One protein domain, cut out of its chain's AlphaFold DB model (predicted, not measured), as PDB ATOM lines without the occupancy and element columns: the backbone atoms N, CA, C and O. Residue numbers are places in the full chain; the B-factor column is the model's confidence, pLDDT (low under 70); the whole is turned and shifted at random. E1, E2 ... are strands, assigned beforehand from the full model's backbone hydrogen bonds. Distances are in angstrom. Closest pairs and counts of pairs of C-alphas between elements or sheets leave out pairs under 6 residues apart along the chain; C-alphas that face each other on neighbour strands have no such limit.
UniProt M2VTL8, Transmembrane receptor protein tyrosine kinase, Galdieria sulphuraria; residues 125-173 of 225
ATOM      1  N   PRO A 125       9.682  -6.945  24.401       93.31
ATOM      2  CA  PRO A 125       9.913  -7.390  23.030       93.31
ATOM      3  C   PRO A 125       9.025  -6.642  22.034       93.31
ATOM      4  O   PRO A 125       7.869  -6.320  22.333       93.31
ATOM      5  N   SER A 126       9.524  -6.431  20.817       87.56
ATOM      6  CA  SER A 126       8.710  -5.897  19.723       87.56
ATOM      7  C   SER A 126       7.471  -6.777  19.515       87.56
ATOM      8  O   SER A 126       7.580  -8.002  19.494       87.56
ATOM      9  N   ASN A 127       6.304  -6.150  19.351       85.38
ATOM     10  CA  ASN A 127       4.972  -6.779  19.249       85.38
ATOM     11  C   ASN A 127       4.332  -7.261  20.560       85.38
ATOM     12  O   ASN A 127       3.257  -7.853  20.512       85.38
ATOM     13  N   SER A 128       4.932  -6.988  21.718       93.94
ATOM     14  CA  SER A 128       4.224  -7.131  22.996       93.94
ATOM     15  C   SER A 128       3.491  -5.842  23.374       93.94
ATOM     16  O   SER A 128       3.791  -4.755  22.865       93.94
ATOM     17  N   VAL A 129       2.528  -5.969  24.278       94.38
ATOM     18  CA  VAL A 129       1.854  -4.848  24.926       94.38
ATOM     19  C   VAL A 129       2.304  -4.745  26.374       94.38
ATOM     20  O   VAL A 129       2.501  -5.750  27.058       94.38
ATOM     21  N   ILE A 130       2.462  -3.519  26.851       95.69
ATOM     22  CA  ILE A 130       2.775  -3.247  28.248       95.69
ATOM     23  C   ILE A 130       1.463  -3.223  29.030       95.69
ATOM     24  O   ILE A 130       0.500  -2.588  28.614       95.69
ATOM     25  N   TYR A 131       1.420  -3.890  30.180       94.50
ATOM     26  CA  TYR A 131       0.365  -3.696  31.173       94.50
ATOM     27  C   TYR A 131       0.988  -3.606  32.562       94.50
ATOM     28  O   TYR A 131       1.526  -4.579  33.094       94.50
ATOM     29  N   GLY A 132       0.976  -2.406  33.146       91.75
ATOM     30  CA  GLY A 132       1.721  -2.133  34.373       91.75
ATOM     31  C   GLY A 132       3.229  -2.319  34.160       91.75
ATOM     32  O   GLY A 132       3.843  -1.552  33.424       91.75
ATOM     33  N   ARG A 133       3.818  -3.335  34.805       92.00
ATOM     34  CA  ARG A 133       5.241  -3.717  34.660       92.00
ATOM     35  C   ARG A 133       5.419  -5.064  33.963       92.00
ATOM     36  O   ARG A 133       6.390  -5.767  34.222       92.00
ATOM     37  N   GLU A 134       4.471  -5.453  33.120       95.75
ATOM     38  CA  GLU A 134       4.507  -6.733  32.416       95.75
ATOM     39  C   GLU A 134       4.448  -6.539  30.907       95.75
ATOM     40  O   GLU A 134       3.684  -5.708  30.417       95.75
ATOM     41  N   CYS A 135       5.231  -7.339  30.188       96.50
ATOM     42  CA  CYS A 135       5.113  -7.506  28.748       96.50
ATOM     43  C   CYS A 135       4.183  -8.689  28.487       96.50
ATOM     44  O   CYS A 135       4.492  -9.822  28.871       96.50
ATOM     45  N   LEU A 136       3.060  -8.430  27.831       95.44
ATOM     46  CA  LEU A 136       2.054  -9.425  27.484       95.44
ATOM     47  C   LEU A 136       1.922  -9.532  25.965       95.44
ATOM     48  O   LEU A 136       2.173  -8.572  25.244       95.44
ATOM     49  N   ASP A 137       1.456 -10.677  25.472       93.94
ATOM     50  CA  ASP A 137       1.158 -10.842  24.040       93.94
ATOM     51  C   ASP A 137      -0.121 -10.095  23.631       93.94
ATOM     52  O   ASP A 137      -0.320  -9.745  22.471       93.94
ATOM     53  N   SER A 138      -1.025  -9.875  24.587       92.81
ATOM     54  CA  SER A 138      -2.291  -9.182  24.365       92.81
ATOM     55  C   SER A 138      -2.801  -8.542  25.649       92.81
ATOM     56  O   SER A 138      -2.453  -8.956  26.759       92.81
ATOM     57  N   CYS A 139      -3.636  -7.515  25.492       93.75
ATOM     58  CA  CYS A 139      -4.217  -6.823  26.628       93.75
ATOM     59  C   CYS A 139      -5.244  -7.709  27.354       93.75
ATOM     60  O   CYS A 139      -6.037  -8.392  26.697       93.75
ATOM     61  N   PRO A 140      -5.277  -7.697  28.700       93.69
ATOM     62  CA  PRO A 140      -6.284  -8.424  29.462       93.69
ATOM     63  C   PRO A 140      -7.715  -8.026  29.078       93.69
ATOM     64  O   PRO A 140      -7.983  -6.895  28.661       93.69
ATOM     65  N   LYS A 141      -8.672  -8.940  29.275       91.31
ATOM     66  CA  LYS A 141     -10.095  -8.653  29.034       91.31
ATOM     67  C   LYS A 141     -10.540  -7.416  29.826       91.31
ATOM     68  O   LYS A 141     -10.221  -7.291  31.004       91.31
ATOM     69  N   GLY A 142     -11.311  -6.537  29.185       87.94
ATOM     70  CA  GLY A 142     -11.778  -5.287  29.796       87.94
ATOM     71  C   GLY A 142     -10.755  -4.144  29.768       87.94
ATOM     72  O   GLY A 142     -10.955  -3.135  30.439       87.94
ATOM     73  N   THR A 143      -9.671  -4.295  29.005       92.19
ATOM     74  CA  THR A 143      -8.718  -3.223  28.698       92.19
ATOM     75  C   THR A 143      -8.590  -3.041  27.186       92.19
ATOM     76  O   THR A 143      -9.011  -3.900  26.408       92.19
ATOM     77  N   PHE A 144      -8.029  -1.908  26.774       90.69
ATOM     78  CA  PHE A 144      -7.873  -1.503  25.382       90.69
ATOM     79  C   PHE A 144      -6.401  -1.255  25.071       90.69
ATOM     80  O   PHE A 144      -5.668  -0.726  25.906       90.69
ATOM     81  N   ILE A 145      -5.982  -1.589  23.853       91.69
ATOM     82  CA  ILE A 145      -4.650  -1.256  23.347       91.69
ATOM     83  C   ILE A 145      -4.617   0.243  23.035       91.69
ATOM     84  O   ILE A 145      -5.363   0.712  22.174       91.69
ATOM     85  N   SER A 146      -3.760   0.991  23.724       89.25
ATOM     86  CA  SER A 146      -3.514   2.404  23.441       89.25
ATOM     87  C   SER A 146      -2.820   2.581  22.090       89.25
ATOM     88  O   SER A 146      -1.981   1.775  21.694       89.25
ATOM     89  N   ASP A 147      -3.166   3.655  21.385       83.56
ATOM     90  CA  ASP A 147      -2.462   4.134  20.196       83.56
ATOM     91  C   ASP A 147      -1.125   4.821  20.536       83.56
ATOM     92  O   ASP A 147      -0.265   4.973  19.668       83.56
ATOM     93  N   GLN A 148      -0.925   5.213  21.799       84.06
ATOM     94  CA  GLN A 148       0.325   5.788  22.280       84.06
ATOM     95  C   GLN A 148       1.339   4.691  22.606       84.06
ATOM     96  O   GLN A 148       1.069   3.769  23.380       84.06
ATOM     97  N   LEU A 149       2.534   4.826  22.029       86.12
ATOM     98  CA  LEU A 149       3.653   3.935  22.301       86.12
ATOM     99  C   LEU A 149       4.430   4.412  23.532       86.12
ATOM    100  O   LEU A 149       4.789   5.584  23.643       86.12
ATOM    101  N   TYR A 150       4.731   3.477  24.422       82.56
ATOM    102  CA  TYR A 150       5.632   3.622  25.552       82.56
ATOM    103  C   TYR A 150       6.797   2.652  25.355       82.56
ATOM    104  O   TYR A 150       6.569   1.461  25.172       82.56
ATOM    105  N   ASP A 151       8.028   3.165  25.350       82.81
ATOM    106  CA  ASP A 151       9.240   2.366  25.097       82.81
ATOM    107  C   ASP A 151       9.173   1.538  23.794       82.81
ATOM    108  O   ASP A 151       9.658   0.418  23.693       82.81
ATOM    109  N   GLY A 152       8.495   2.083  22.775       86.50
ATOM    110  CA  GLY A 152       8.283   1.408  21.490       86.50
ATOM    111  C   GLY A 152       7.149   0.373  21.469       86.50
ATOM    112  O   GLY A 152       6.877  -0.186  20.406       86.50
ATOM    113  N   ASN A 153       6.438   0.158  22.580       91.62
ATOM    114  CA  ASN A 153       5.328  -0.792  22.699       91.62
ATOM    115  C   ASN A 153       3.997  -0.095  23.002       91.62
ATOM    116  O   ASN A 153       3.949   0.929  23.678       91.62
ATOM    117  N   ALA A 154       2.884  -0.663  22.539       91.88
ATOM    118  CA  ALA A 154       1.562  -0.186  22.944       91.88
ATOM    119  C   ALA A 154       1.280  -0.559  24.408       91.88
ATOM    120  O   ALA A 154       1.768  -1.578  24.899       91.88
ATOM    121  N   ASN A 155       0.477   0.243  25.107       93.62
ATOM    122  CA  ASN A 155       0.126   0.008  26.512       93.62
ATOM    123  C   ASN A 155      -1.366  -0.325  26.662       93.62
ATOM    124  O   ASN A 155      -2.197   0.165  25.897       93.62
ATOM    125  N   CYS A 156      -1.716  -1.145  27.646       93.75
ATOM    126  CA  CYS A 156      -3.090  -1.532  27.934       93.75
ATOM    127  C   CYS A 156      -3.724  -0.564  28.936       93.75
ATOM    128  O   CYS A 156      -3.253  -0.408  30.062       93.75
ATOM    129  N   VAL A 157      -4.834   0.061  28.545       91.69
ATOM    130  CA  VAL A 157      -5.548   1.055  29.358       91.69
ATOM    131  C   VAL A 157      -6.977   0.608  29.654       91.69
ATOM    132  O   VAL A 157      -7.618  -0.052  28.842       91.69
ATOM    133  N   HIS A 158      -7.511   0.981  30.818       90.31
ATOM    134  CA  HIS A 158      -8.894   0.653  31.197       90.31
ATOM    135  C   HIS A 158      -9.943   1.517  30.483       90.31
ATOM    136  O   HIS A 158     -11.098   1.118  30.367       90.31
ATOM    137  N   ALA A 159      -9.550   2.692  29.996       87.44
ATOM    138  CA  ALA A 159     -10.414   3.591  29.249       87.44
ATOM    139  C   ALA A 159      -9.595   4.342  28.201       87.44
ATOM    140  O   ALA A 159      -8.468   4.763  28.467       87.44
ATOM    141  N   CYS A 160     -10.176   4.522  27.019       85.88
ATOM    142  CA  CYS A 160      -9.537   5.286  25.963       85.88
ATOM    143  C   CYS A 160      -9.725   6.792  26.180       85.88
ATOM    144  O   CYS A 160     -10.829   7.224  26.535       85.88
ATOM    145  N   PRO A 161      -8.695   7.614  25.916       80.56
ATOM    146  CA  PRO A 161      -8.842   9.061  25.934       80.56
ATOM    147  C   PRO A 161      -9.932   9.495  24.942       80.56
ATOM    148  O   PRO A 161      -9.919   9.114  23.770       80.56
ATOM    149  N   SER A 162     -10.883  10.308  25.405       74.00
ATOM    150  CA  SER A 162     -11.853  11.008  24.545       74.00
ATOM    151  C   SER A 162     -12.823  10.121  23.746       74.00
ATOM    152  O   SER A 162     -13.197  10.480  22.631       74.00
ATOM    153  N   GLY A 163     -13.236   8.965  24.283       64.75
ATOM    154  CA  GLY A 163     -14.254   8.109  23.645       64.75
ATOM    155  C   GLY A 163     -13.802   7.467  22.327       64.75
ATOM    156  O   GLY A 163     -14.617   7.006  21.534       64.75
ATOM    157  N   ARG A 164     -12.490   7.456  22.077       71.62
ATOM    158  CA  ARG A 164     -11.855   6.801  20.938       71.62
ATOM    159  C   ARG A 164     -11.696   5.315  21.232       71.62
ATOM    160  O   ARG A 164     -10.611   4.910  21.616       71.62
ATOM    161  N   ASN A 165     -12.753   4.511  21.163       73.56
ATOM    162  CA  ASN A 165     -12.645   3.072  21.409       73.56
ATOM    163  C   ASN A 165     -13.329   2.248  20.318       73.56
ATOM    164  O   ASN A 165     -14.529   2.333  20.119       73.56
ATOM    165  N   ASN A 166     -12.577   1.385  19.641       76.19
ATOM    166  CA  ASN A 166     -13.153   0.198  19.012       76.19
ATOM    167  C   ASN A 166     -13.235  -0.927  20.069       76.19
ATOM    168  O   ASN A 166     -12.789  -0.750  21.201       76.19
ATOM    169  N   ALA A 167     -13.755  -2.101  19.709       76.06
ATOM    170  CA  ALA A 167     -13.890  -3.262  20.587       76.06
ATOM    171  C   ALA A 167     -12.611  -3.614  21.384       76.06
ATOM    172  O   ALA A 167     -12.724  -4.118  22.498       76.06
ATOM    173  N   THR A 168     -11.415  -3.339  20.845       83.06
ATOM    174  CA  THR A 168     -10.117  -3.700  21.461       83.06
ATOM    175  C   THR A 168      -9.031  -2.617  21.425       83.06
ATOM    176  O   THR A 168      -8.022  -2.766  22.112       83.06
ATOM    177  N   HIS A 169      -9.199  -1.525  20.672       86.44
ATOM    178  CA  HIS A 169      -8.156  -0.504  20.477       86.44
ATOM    179  C   HIS A 169      -8.667   0.910  20.739       86.44
ATOM    180  O   HIS A 169      -9.803   1.239  20.388       86.44
ATOM    181  N   CYS A 170      -7.785   1.767  21.256       86.25
ATOM    182  CA  CYS A 170      -8.031   3.191  21.433       86.25
ATOM    183  C   CYS A 170      -7.774   3.986  20.153       86.25
ATOM    184  O   CYS A 170      -6.882   4.824  20.086       86.25
ATOM    185  N   ILE A 171      -8.545   3.696  19.113       80.25
ATOM    186  CA  ILE A 171      -8.487   4.425  17.846       80.25
ATOM    187  C   ILE A 171      -9.637   5.419  17.770       80.25
ATOM    188  O   ILE A 171     -10.725   5.172  18.296       80.25
ATOM    189  N   ALA A 172      -9.407   6.553  17.104       68.62
ATOM    190  CA  ALA A 172     -10.509   7.429  16.743       68.62
ATOM    191  C   ALA A 172     -11.533   6.602  15.961       68.62
ATOM    192  O   ALA A 172     -11.170   5.941  14.989       68.62
ATOM    193  N   MET A 173     -12.797   6.612  16.393       60.50
ATOM    194  CA  MET A 173     -13.846   6.145  15.502       60.50
ATOM    195  C   MET A 173     -13.812   7.085  14.304       60.50
ATOM    196  O   MET A 173     -14.101   8.277  14.448       60.50
TER     197      MET A 173
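Overview. This is residues 125 to 173 of the 225 residues of the protein "Transmembrane receptor protein tyrosine kinase" of Galdieria sulphuraria (UniProt M2VTL8). With little regular structure, this is a small twisted sheet of two hairpins side by side, short E1 and E2 and longer E3 and E4, while residues 158 to 173 loop beyond one end of the longer hairpin. The 49 printed residues hold four named strands, E1 to E4 along the chain, and no named helix; the mixed sheet runs E2, E1, E4, E3. The class is all strand, with 18 residues in named elements; the whole is compact, radius of gyration of the C-alphas 10.0 A, spanning 28 by 20 by 15 A.

Along the chain. Find C-alpha 129 at (1.854, -4.848, 24.926), where E1, residues 129 to 131, begins. E2 is residues 134 to 136. E3, residues 144 to 150, runs 14.4 A; E4, residues 153 to 157, runs 12.9 A to C-alpha 157 at (-5.548, 1.055, 29.358).

Arrangement. Look first at hairpin E1 and E2, antiparallel at 139 degrees, with N 129 and O 136 2.8 A apart. Inner strands E1 and E4 are parallel at 42 degrees, with N 130 and O 154 at 2.8 A. Hairpin E3 and E4 is antiparallel at 137 degrees, with N 146 and O 155 at 2.8 A. Edge strands E2 and E3 are apart.

Size, cuts and confidence. The farthest C-alphas, Arg 133 and Met 173, are 28.8 A apart. The printed part has no cut, and no link between strands is long. Residues 163, 172 and 173 have pLDDT under 70.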